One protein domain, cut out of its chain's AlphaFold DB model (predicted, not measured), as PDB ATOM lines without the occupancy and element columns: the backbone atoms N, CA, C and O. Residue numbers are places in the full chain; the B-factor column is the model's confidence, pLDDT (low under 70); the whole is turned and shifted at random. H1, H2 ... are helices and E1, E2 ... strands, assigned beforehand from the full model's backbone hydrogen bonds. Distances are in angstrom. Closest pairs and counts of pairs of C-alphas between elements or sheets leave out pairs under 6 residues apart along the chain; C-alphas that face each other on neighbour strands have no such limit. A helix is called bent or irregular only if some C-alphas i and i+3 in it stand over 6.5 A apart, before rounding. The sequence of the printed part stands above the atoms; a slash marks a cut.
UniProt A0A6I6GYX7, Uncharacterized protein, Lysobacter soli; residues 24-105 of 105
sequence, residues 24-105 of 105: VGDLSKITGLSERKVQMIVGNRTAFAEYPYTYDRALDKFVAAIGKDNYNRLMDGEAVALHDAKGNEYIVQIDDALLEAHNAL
ATOM      1  N   VAL A  24     209.627 158.840 167.053       92.38
ATOM      2  CA  VAL A  24     209.741 157.580 166.316       92.38
ATOM      3  C   VAL A  24     210.994 157.580 165.441       92.38
ATOM      4  O   VAL A  24     211.759 156.609 165.478       92.38
ATOM      5  N   GLY A  25     211.225 158.651 164.681       92.62
ATOM      6  CA  GLY A  25     212.409 158.800 163.841       92.62
ATOM      7  C   GLY A  25     213.702 158.845 164.655       92.62
ATOM      8  O   GLY A  25     214.684 158.188 164.300       92.62
ATOM      9  N   ASP A  26     213.715 159.545 165.789       92.75
ATOM     10  CA  ASP A  26     214.898 159.611 166.652       92.75
ATOM     11  C   ASP A  26     215.191 158.268 167.330       92.75
ATOM     12  O   ASP A  26     216.321 157.776 167.266       92.75
ATOM     13  N   LEU A  27     214.174 157.589 167.867       94.06
ATOM     14  CA  LEU A  27     214.323 156.231 168.397       94.06
ATOM     15  C   LEU A  27     214.762 155.237 167.318       94.06
ATOM     16  O   LEU A  27     215.532 154.320 167.610       94.06
ATOM     17  N   SER A  28     214.326 155.409 166.068       94.69
ATOM     18  CA  SER A  28     214.782 154.587 164.941       94.69
ATOM     19  C   SER A  28     216.287 154.754 164.705       94.69
ATOM     20  O   SER A  28     217.002 153.753 164.600       94.69
ATOM     21  N   LYS A  29     216.798 155.992 164.717       93.38
ATOM     22  CA  LYS A  29     218.241 156.274 164.596       93.38
ATOM     23  C   LYS A  29     219.042 155.689 165.761       93.38
ATOM     24  O   LYS A  29     220.107 155.120 165.533       93.38
ATOM     25  N   ILE A  30     218.530 155.811 166.988       93.31
ATOM     26  CA  ILE A  30     219.200 155.346 168.212       93.31
ATOM     27  C   ILE A  30     219.252 153.814 168.265       93.31
ATOM     28  O   ILE A  30     220.290 153.228 168.560       93.31
ATOM     29  N   THR A  31     218.133 153.153 167.968       94.25
ATOM     30  CA  THR A  31     217.983 151.696 168.135       94.25
ATOM     31  C   THR A  31     218.425 150.897 166.908       94.25
ATOM     32  O   THR A  31     218.639 149.687 166.998       94.25
ATOM     33  N   GLY A  32     218.513 151.543 165.740       94.12
ATOM     34  CA  GLY A  32     218.727 150.886 164.450       94.12
ATOM     35  C   GLY A  32     217.538 150.036 163.983       94.12
ATOM     36  O   GLY A  32     217.656 149.276 163.017       94.12
ATOM     37  N   LEU A  33     216.394 150.115 164.669       95.56
ATOM     38  CA  LEU A  33     215.140 149.513 164.229       95.56
ATOM     39  C   LEU A  33     214.454 150.431 163.218       95.56
ATOM     40  O   LEU A  33     214.628 151.642 163.253       95.56
ATOM     41  N   SER A  34     213.638 149.867 162.328       95.50
ATOM     42  CA  SER A  34     212.786 150.684 161.462       95.50
ATOM     43  C   SER A  34     211.728 151.423 162.283       95.50
ATOM     44  O   SER A  34     211.228 150.880 163.268       95.50
ATOM     45  N   GLU A  35     211.317 152.606 161.827       94.81
ATOM     46  CA  GLU A  35     210.226 153.388 162.433       94.81
ATOM     47  C   GLU A  35     208.966 152.546 162.671       94.81
ATOM     48  O   GLU A  35     208.373 152.601 163.740       94.81
ATOM     49  N   ARG A  36     208.616 151.660 161.730       93.75
ATOM     50  CA  ARG A  36     207.499 150.712 161.877       93.75
ATOM     51  C   ARG A  36     207.626 149.811 163.114       93.75
ATOM     52  O   ARG A  36     206.641 149.569 163.800       93.75
ATOM     53  N   LYS A  37     208.830 149.307 163.411       94.94
ATOM     54  CA  LYS A  37     209.074 148.487 164.611       94.94
ATOM     55  C   LYS A  37     209.072 149.329 165.874       94.94
ATOM     56  O   LYS A  37     208.596 148.854 166.895       94.94
ATOM     57  N   VAL A  38     209.587 150.553 165.797       94.88
ATOM     58  CA  VAL A  38     209.518 151.511 166.901       94.88
ATOM     59  C   VAL A  38     208.055 151.804 167.235       94.88
ATOM     60  O   VAL A  38     207.664 151.582 168.371       94.88
ATOM     61  N   GLN A  39     207.218 152.163 166.255       93.44
ATOM     62  CA  GLN A  39     205.775 152.385 166.443       93.44
ATOM     63  C   GLN A  39     205.056 151.165 167.023       93.44
ATOM     64  O   GLN A  39     204.178 151.315 167.864       93.44
ATOM     65  N   MET A  40     205.437 149.957 166.605       93.44
ATOM     66  CA  MET A  40     204.886 148.729 167.176       93.44
ATOM     67  C   MET A  40     205.250 148.556 168.657       93.44
ATOM     68  O   MET A  40     204.474 147.972 169.400       93.44
ATOM     69  N   ILE A  41     206.417 149.030 169.094       93.56
ATOM     70  CA  ILE A  41     206.847 148.952 170.496       93.56
ATOM     71  C   ILE A  41     206.178 150.047 171.320       93.56
ATOM     72  O   ILE A  41     205.636 149.766 172.384       93.56
ATOM     73  N   VAL A  42     206.212 151.282 170.823       91.31
ATOM     74  CA  VAL A  42     205.819 152.461 171.594       91.31
ATOM     75  C   VAL A  42     204.357 152.880 171.439       91.31
ATOM     76  O   VAL A  42     203.902 153.761 172.154       91.31
ATOM     77  N   GLY A  43     203.631 152.284 170.494       88.75
ATOM     78  CA  GLY A  43     202.229 152.582 170.213       88.75
ATOM     79  C   GLY A  43     201.355 151.330 170.240       88.75
ATOM     80  O   GLY A  43     201.674 150.335 170.894       88.75
ATOM     81  N   ASN A  44     200.250 151.359 169.488       86.31
ATOM     82  CA  ASN A  44     199.328 150.226 169.394       86.31
ATOM     83  C   ASN A  44     199.956 149.046 168.624       86.31
ATOM     84  O   ASN A  44     199.792 148.907 167.410       86.31
ATOM     85  N   ARG A  45     200.631 148.151 169.348       83.06
ATOM     86  CA  ARG A  45     201.271 146.945 168.807       83.06
ATOM     87  C   ARG A  45     200.321 146.005 168.058       83.06
ATOM     88  O   ARG A  45     200.752 145.382 167.095       83.06
ATOM     89  N   THR A  46     199.038 145.909 168.431       84.44
ATOM     90  CA  THR A  46     198.101 144.976 167.763       84.44
ATOM     91  C   THR A  46     197.619 145.475 166.404       84.44
ATOM     92  O   THR A  46     197.130 144.679 165.604       84.44
ATOM     93  N   ALA A  47     197.845 146.753 166.084       85.06
ATOM     94  CA  ALA A  47     197.631 147.288 164.740       85.06
ATOM     95  C   ALA A  47     198.631 146.733 163.701       85.06
ATOM     96  O   ALA A  47     198.445 146.917 162.495       85.06
ATOM     97  N   PHE A  48     199.691 146.045 164.139       87.69
ATOM     98  CA  PHE A  48     200.731 145.488 163.277       87.69
ATOM     99  C   PHE A  48     200.542 143.977 163.104       87.69
ATOM    100  O   PHE A  48     200.630 143.212 164.059       87.69
ATOM    101  N   ALA A  49     200.340 143.517 161.866       86.88
ATOM    102  CA  ALA A  49     200.134 142.095 161.568       86.88
ATOM    103  C   ALA A  49     201.339 141.212 161.954       86.88
ATOM    104  O   ALA A  49     201.184 140.031 162.256       86.88
ATOM    105  N   GLU A  50     202.547 141.775 161.959       86.69
ATOM    106  CA  GLU A  50     203.782 141.090 162.340       86.69
ATOM    107  C   GLU A  50     204.022 140.998 163.856       86.69
ATOM    108  O   GLU A  50     204.978 140.329 164.273       86.69
ATOM    109  N   TYR A  51     203.194 141.663 164.670       86.88
ATOM    110  CA  TYR A  51     203.332 141.710 166.126       86.88
ATOM    111  C   TYR A  51     203.510 140.319 166.750       86.88
ATOM    112  O   TYR A  51     204.525 140.119 167.423       86.88
ATOM    113  N   PRO A  52     202.659 139.313 166.453       90.25
ATOM    114  CA  PRO A  52     202.752 138.006 167.102       90.25
ATOM    115  C   PRO A  52     204.076 137.268 166.863       90.25
ATOM    116  O   PRO A  52     204.418 136.361 167.613       90.25
ATOM    117  N   TYR A  53     204.813 137.619 165.805       90.19
ATOM    118  CA  TYR A  53     206.000 136.879 165.370       90.19
ATOM    119  C   TYR A  53     207.311 137.627 165.599       90.19
ATOM    120  O   TYR A  53     208.379 137.013 165.631       90.19
ATOM    121  N   THR A  54     207.265 138.959 165.679       91.69
ATOM    122  CA  THR A  54     208.477 139.791 165.632       91.69
ATOM    123  C   THR A  54     208.633 140.738 166.809       91.69
ATOM    124  O   THR A  54     209.727 141.284 166.975       91.69
ATOM    125  N   TYR A  55     207.589 140.904 167.625       93.12
ATOM    126  CA  TYR A  55     207.570 141.876 168.709       93.12
ATOM    127  C   TYR A  55     208.651 141.627 169.748       93.12
ATOM    128  O   TYR A  55     209.485 142.504 169.928       93.12
ATOM    129  N   ASP A  56     208.712 140.437 170.347       95.06
ATOM    130  CA  ASP A  56     209.660 140.155 171.436       95.06
ATOM    131  C   ASP A  56     211.104 140.440 171.012       95.06
ATOM    132  O   ASP A  56     211.841 141.159 171.678       95.06
ATOM    133  N   ARG A  57     211.481 139.992 169.808       94.94
ATOM    134  CA  ARG A  57     212.813 140.262 169.248       94.94
ATOM    135  C   ARG A  57     213.055 141.756 169.008       94.94
ATOM    136  O   ARG A  57     214.196 142.209 169.106       94.94
ATOM    137  N   ALA A  58     212.037 142.503 168.587       95.88
ATOM    138  CA  ALA A  58     212.152 143.943 168.382       95.88
ATOM    139  C   ALA A  58     212.263 144.679 169.726       95.88
ATOM    140  O   ALA A  58     213.138 145.532 169.860       95.88
ATOM    141  N   LEU A  59     211.453 144.298 170.715       96.44
ATOM    142  CA  LEU A  59     211.469 144.842 172.067       96.44
ATOM    143  C   LEU A  59     212.813 144.584 172.750       96.44
ATOM    144  O   LEU A  59     213.418 145.521 173.257       96.44
ATOM    145  N   ASP A  60     213.339 143.362 172.681       97.19
ATOM    146  CA  ASP A  60     214.648 143.023 173.248       97.19
ATOM    147  C   ASP A  60     215.760 143.901 172.667       97.19
ATOM    148  O   ASP A  60     216.598 144.425 173.399       97.19
ATOM    149  N   LYS A  61     215.758 144.109 171.342       96.31
ATOM    150  CA  LYS A  61     216.727 144.992 170.674       96.31
ATOM    151  C   LYS A  61     216.559 146.449 171.081       96.31
ATOM    152  O   LYS A  61     217.555 147.141 171.270       96.31
ATOM    153  N   PHE A  62     215.318 146.903 171.199       97.00
ATOM    154  CA  PHE A  62     214.997 148.260 171.613       97.00
ATOM    155  C   PHE A  62     215.495 148.526 173.035       97.00
ATOM    156  O   PHE A  62     216.289 149.438 173.248       97.00
ATOM    157  N   VAL A  63     215.123 147.665 173.987       97.12
ATOM    158  CA  VAL A  63     215.544 147.750 175.393       97.12
ATOM    159  C   VAL A  63     217.059 147.612 175.528       97.12
ATOM    160  O   VAL A  63     217.665 148.333 176.318       97.12
ATOM    161  N   ALA A  64     217.700 146.737 174.748       95.50
ATOM    162  CA  ALA A  64     219.155 146.607 174.745       95.50
ATOM    163  C   ALA A  64     219.868 147.872 174.241       95.50
ATOM    164  O   ALA A  64     220.963 148.169 174.713       95.50
ATOM    165  N   ALA A  65     219.267 148.610 173.302       94.94
ATOM    166  CA  ALA A  65     219.853 149.828 172.751       94.94
ATOM    167  C   ALA A  65     219.734 151.025 173.701       94.94
ATOM    168  O   ALA A  65     220.708 151.751 173.884       94.94
ATOM    169  N   ILE A  66     218.565 151.232 174.318       94.12
ATOM    170  CA  ILE A  66     218.322 152.422 175.153       94.12
ATOM    171  C   ILE A  66     218.538 152.177 176.650       94.12
ATOM    172  O   ILE A  66     218.728 153.129 177.403       94.12
ATOM    173  N   GLY A  67     218.542 150.916 177.087       95.75
ATOM    174  CA  GLY A  67     218.600 150.515 178.490       95.75
ATOM    175  C   GLY A  67     217.216 150.397 179.136       95.75
ATOM    176  O   GLY A  67     216.287 151.140 178.822       95.75
ATOM    177  N   LYS A  68     217.076 149.459 180.080       95.31
ATOM    178  CA  LYS A  68     215.790 149.150 180.731       95.31
ATOM    179  C   LYS A  68     215.202 150.325 181.517       95.31
ATOM    180  O   LYS A  68     213.997 150.541 181.457       95.31
ATOM    181  N   ASP A  69     216.034 151.088 182.217       94.94
ATOM    182  CA  ASP A  69     215.556 152.225 183.013       94.94
ATOM    183  C   ASP A  69     215.019 153.341 182.112       94.94
ATOM    184  O   ASP A  69     213.938 153.869 182.349       94.94
ATOM    185  N   ASN A  70     215.732 153.639 181.024       94.69
ATOM    186  CA  ASN A  70     215.284 154.592 180.015       94.69
ATOM    187  C   ASN A  70     214.012 154.121 179.310       94.69
ATOM    188  O   ASN A  70     213.134 154.935 179.070       94.69
ATOM    189  N   TYR A  71     213.890 152.821 179.020       95.12
ATOM    190  CA  TYR A  71     212.655 152.247 178.486       95.12
ATOM    191  C   TYR A  71     211.466 152.492 179.416       95.12
ATOM    192  O   TYR A  71     210.452 153.003 178.959       95.12
ATOM    193  N   ASN A  72     211.592 152.172 180.708       94.38
ATOM    194  CA  ASN A  72     210.500 152.365 181.664       94.38
ATOM    195  C   ASN A  72     210.092 153.838 181.742       94.38
ATOM    196  O   ASN A  72     208.929 154.150 181.547       94.38
ATOM    197  N   ARG A  73     211.067 154.741 181.902       92.56
ATOM    198  CA  ARG A  73     210.822 156.190 181.948       92.56
ATOM    199  C   ARG A  73     210.123 156.696 180.687       92.56
ATOM    200  O   ARG A  73     209.196 157.489 180.766       92.56
ATOM    201  N   LEU A  74     210.538 156.197 179.525       92.06
ATOM    202  CA  LEU A  74     209.929 156.534 178.245       92.06
ATOM    203  C   LEU A  74     208.476 156.030 178.148       92.06
ATOM    204  O   LEU A  74     207.620 156.742 177.632       92.06
ATOM    205  N   MET A  75     208.192 154.828 178.663       91.19
ATOM    206  CA  MET A  75     206.833 154.275 178.774       91.19
ATOM    207  C   MET A  75     206.006 154.941 179.884       91.19
ATOM    208  O   MET A  75     204.787 154.858 179.860       91.19
ATOM    209  N   ASP A  76     206.636 155.639 180.825       90.38
ATOM    210  CA  ASP A  76     205.964 156.482 181.818       90.38
ATOM    211  C   ASP A  76     205.689 157.903 181.272       90.38
ATOM    212  O   ASP A  76     205.202 158.773 181.994       90.38
ATOM    213  N   GLY A  77     206.005 158.157 179.992       88.00
ATOM    214  CA  GLY A  77     205.833 159.456 179.333       88.00
ATOM    215  C   GLY A  77     206.908 160.487 179.693       88.00
ATOM    216  O   GLY A  77     206.788 161.664 179.341       88.00
ATOM    217  N   GLU A  78     207.975 160.082 180.387       89.75
ATOM    218  CA  GLU A  78     209.069 160.981 180.743       89.75
ATOM    219  C   GLU A  78     209.961 161.307 179.539       89.75
ATOM    220  O   GLU A  78     210.219 160.477 178.664       89.75
ATOM    221  N   ALA A  79     210.526 162.516 179.547       89.56
ATOM    222  CA  ALA A  79     211.607 162.873 178.641       89.56
ATOM    223  C   ALA A  79     212.919 162.179 179.054       89.56
ATOM    224  O   ALA A  79     213.369 162.254 180.206       89.56
ATOM    225  N   VAL A  80     213.569 161.537 178.087       91.69
ATOM    226  CA  VAL A  80     214.808 160.782 178.282       91.69
ATOM    227  C   VAL A  80     215.882 161.285 177.321       91.69
ATOM    228  O   VAL A  80     215.660 161.374 176.117       91.69
ATOM    229  N   ALA A  81     217.067 161.587 177.856       92.12
ATOM    230  CA  ALA A  81     218.252 161.874 177.055       92.12
ATOM    231  C   ALA A  81     218.916 160.558 176.623       92.12
ATOM    232  O   ALA A  81     219.353 159.759 177.456       92.12
ATOM    233  N   LEU A  82     218.970 160.323 175.317       91.19
ATOM    234  CA  LEU A  82     219.508 159.121 174.691       91.19
ATOM    235  C   LEU A  82     220.660 159.479 173.760       91.19
ATOM    236  O   LEU A  82     220.708 160.578 173.222       91.19
ATOM    237  N   HIS A  83     221.575 158.537 173.551       88.19
ATOM    238  CA  HIS A  83     222.719 158.732 172.665       88.19
ATOM    239  C   HIS A  83     222.670 157.729 171.518       88.19
ATOM    240  O   HIS A  83     222.415 156.544 171.745       88.19
ATOM    241  N   ASP A  84     222.936 158.181 170.294       87.56
ATOM    242  CA  ASP A  84     223.140 157.262 169.174       87.56
ATOM    243  C   ASP A  84     224.548 156.635 169.191       87.56
ATOM    244  O   ASP A  84     225.420 156.985 169.990       87.56
ATOM    245  N   ALA A  85     224.802 155.711 168.260       82.62
ATOM    246  CA  ALA A  85     226.102 155.049 168.124       82.62
ATOM    247  C   ALA A  85     227.271 156.003 167.795       82.62
ATOM    248  O   ALA A  85     228.432 155.607 167.897       82.62
ATOM    249  N   LYS A  86     226.986 157.243 167.375       87.00
ATOM    250  CA  LYS A  86     227.975 158.293 167.097       87.00
ATOM    251  C   LYS A  86     228.164 159.237 168.291       87.00
ATOM    252  O   LYS A  86     229.021 160.114 168.218       87.00
ATOM    253  N   GLY A  87     227.407 159.048 169.373       85.69
ATOM    254  CA  GLY A  87     227.443 159.880 170.571       85.69
ATOM    255  C   GLY A  87     226.611 161.159 170.478       85.69
ATOM    256  O   GLY A  87     226.783 162.028 171.326       85.69
ATOM    257  N   ASN A  88     225.730 161.302 169.481       86.88
ATOM    258  CA  ASN A  88     224.816 162.446 169.429       86.88
ATOM    259  C   ASN A  88     223.706 162.260 170.465       86.88
ATOM    260  O   ASN A  88     223.113 161.181 170.523       86.88
ATOM    261  N   GLU A  89     223.426 163.300 171.249       88.06
ATOM    262  CA  GLU A  89     222.352 163.302 172.241       88.06
ATOM    263  C   GLU A  89     221.007 163.680 171.602       88.06
ATOM    264  O   GLU A  89     220.915 164.632 170.826       88.06
ATOM    265  N   TYR A  90     219.965 162.939 171.967       87.44
ATOM    266  CA  TYR A  90     218.576 163.170 171.596       87.44
ATOM    267  C   TYR A  90     217.742 163.209 172.870       87.44
ATOM    268  O   TYR A  90     217.778 162.272 173.668       87.44
ATOM    269  N   ILE A  91     216.968 164.274 173.053       90.56
ATOM    270  CA  ILE A  91     215.960 164.335 174.111       90.56
ATOM    271  C   ILE A  91     214.662 163.813 173.506       90.56
ATOM    272  O   ILE A  91     214.045 164.486 172.684       90.56
ATOM    273  N   VAL A  92     214.279 162.601 173.894       89.19
ATOM    274  CA  VAL A  92     213.099 161.920 173.363       89.19
ATOM    275  C   VAL A  92     212.018 161.880 174.430       89.19
ATOM    276  O   VAL A  92     212.271 161.473 175.563       89.19
ATOM    277  N   GLN A  93     210.805 162.261 174.050       90.62
ATOM    278  CA  GLN A  93     209.593 162.056 174.829       90.62
ATOM    279  C   GLN A  93     208.528 161.486 173.895       90.62
ATOM    280  O   GLN A  93     208.401 161.941 172.757       90.62
ATOM    281  N   ILE A  94     207.798 160.476 174.354       87.88
ATOM    282  CA  ILE A  94     206.667 159.916 173.614       87.88
ATOM    283  C   ILE A  94     205.426 160.699 174.018       87.88
ATOM    284  O   ILE A  94     205.235 160.962 175.203       87.88
ATOM    285  N   ASP A  95     204.624 161.112 173.039       81.75
ATOM    286  CA  ASP A  95     203.396 161.849 173.317       81.75
ATOM    287  C   ASP A  95     202.323 160.975 173.986       81.75
ATOM    288  O   ASP A  95     202.319 159.742 173.882       81.75
ATOM    289  N   ASP A  96     201.392 161.641 174.671       79.75
ATOM    290  CA  ASP A  96     200.299 160.984 175.390       79.75
ATOM    291  C   ASP A  96     199.441 160.119 174.456       79.75
ATOM    292  O   ASP A  96     198.947 159.077 174.872       79.75
ATOM    293  N   ALA A  97     199.301 160.489 173.177       81.88
ATOM    294  CA  ALA A  97     198.493 159.739 172.218       81.88
ATOM    295  C   ALA A  97     199.118 158.376 171.869       81.88
ATOM    296  O   ALA A  97     198.416 157.365 171.786       81.88
ATOM    297  N   LEU A  98     200.438 158.325 171.683       80.69
ATOM    298  CA  LEU A  98     201.197 157.088 171.508       80.69
ATOM    299  C   LEU A  98     201.129 156.224 172.767       80.69
ATOM    300  O   LEU A  98     200.918 155.014 172.660       80.69
ATOM    301  N   LEU A  99     201.240 156.842 173.944       83.19
ATOM    302  CA  LEU A  99     201.173 156.131 175.213       83.19
ATOM    303  C   LEU A  99     199.774 155.553 175.487       83.19
ATOM    304  O   LEU A  99     199.641 154.391 175.874       83.19
ATOM    305  N   GLU A 100     198.715 156.321 175.234       85.06
ATOM    306  CA  GLU A 100     197.327 155.852 175.292       85.06
ATOM    307  C   GLU A 100     197.104 154.677 174.336       85.06
ATOM    308  O   GLU A 100     196.530 153.656 174.720       85.06
ATOM    309  N   ALA A 101     197.613 154.781 173.106       82.19
ATOM    310  CA  ALA A 101     197.529 153.715 172.115       82.19
ATOM    311  C   ALA A 101     198.285 152.444 172.546       82.19
ATOM    312  O   ALA A 101     197.845 151.339 172.225       82.19
ATOM    313  N   HIS A 102     199.401 152.588 173.266       84.69
ATOM    314  CA  HIS A 102     200.143 151.475 173.858       84.69
ATOM    315  C   HIS A 102     199.382 150.815 175.018       84.69
ATOM    316  O   HIS A 102     199.338 149.589 175.106       84.69
ATOM    317  N   ASN A 103     198.759 151.610 175.890       83.94
ATOM    318  CA  ASN A 103     198.068 151.131 177.091       83.94
ATOM    319  C   ASN A 103     196.670 150.549 176.824       83.94
ATOM    320  O   ASN A 103     196.116 149.864 177.680       83.94
ATOM    321  N   ALA A 104     196.089 150.796 175.648       79.19
ATOM    322  CA  ALA A 104     194.783 150.266 175.241       79.19
ATOM    323  C   ALA A 104     194.786 148.760 174.870       79.19
ATOM    324  O   ALA A 104     193.840 148.279 174.242       79.19
ATOM    325  N   LEU A 105     195.850 148.028 175.218       66.31
ATOM    326  CA  LEU A 105     196.199 146.677 174.760       66.31
ATOM    327  C   LEU A 105     196.257 145.650 175.885       66.31
ATOM    328  O   LEU A 105     195.860 144.494 175.618       66.31
TER     329      LEU A 105
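AT A GLANCE: This is residues 24 to 105 of the 105 residues of an uncharacterized protein of Lysobacter soli (UniProt A0A6I6GYX7). Short helices cross one another round H2, near the middle, with the longest helix, H3, along one side; a small two-strand hairpin, E1 and E2, lies at one end of the longest axis, and H5 lies toward the other. The printed part has 82 residues, with five named helices and two strands in the order H1 H2 H3 H4 E1 E2 H5, the strands antiparallel: mostly helix. It is compact, with a radius of gyration of the C-alphas of 11.9 A and spans of 34 by 24 by 20 A.

IN THESE COORDINATES: H1 is residues 24 to 31, from C-alpha 24 at (209.741, 157.580, 166.316), and H2 is residues 35 to 42. H3, residues 51 to 66, is 20.5 A long; it has a kink of 26 degrees near residue 58 and is irregular, with C-alphas 53 and 56 7.8 A apart. H4 is residues 68 to 75, E1 80 to 83, E2 89 to 92, and H5 96 to 103, ending at C-alpha 103 (198.068, 151.131, 177.091).

HOW THE PARTS SIT: The hub H2 touches H1, about perpendicular at 89 degrees, the closest C-alphas being Ser 28 and Glu 35, 5.3 A. H2 touches H3 at 86 degrees, about perpendicular, closest at C-alphas Ile 41 and Leu 59, 6.4 A. H4 and H3 are close but not clearly touching. In the hairpin, N 80 and O 92 are 2.8 A apart, within hydrogen-bond range. Every O i to N i+4 pair is within range in H1, H2, H4 and H5, and 10 of 12 in H3.

THE WHOLE: The C-alphas of Lys 86 and Ala 104 are farthest apart, 35.1 A. The printed part has no cut and no long link; pLDDT is under 70 at residue 105.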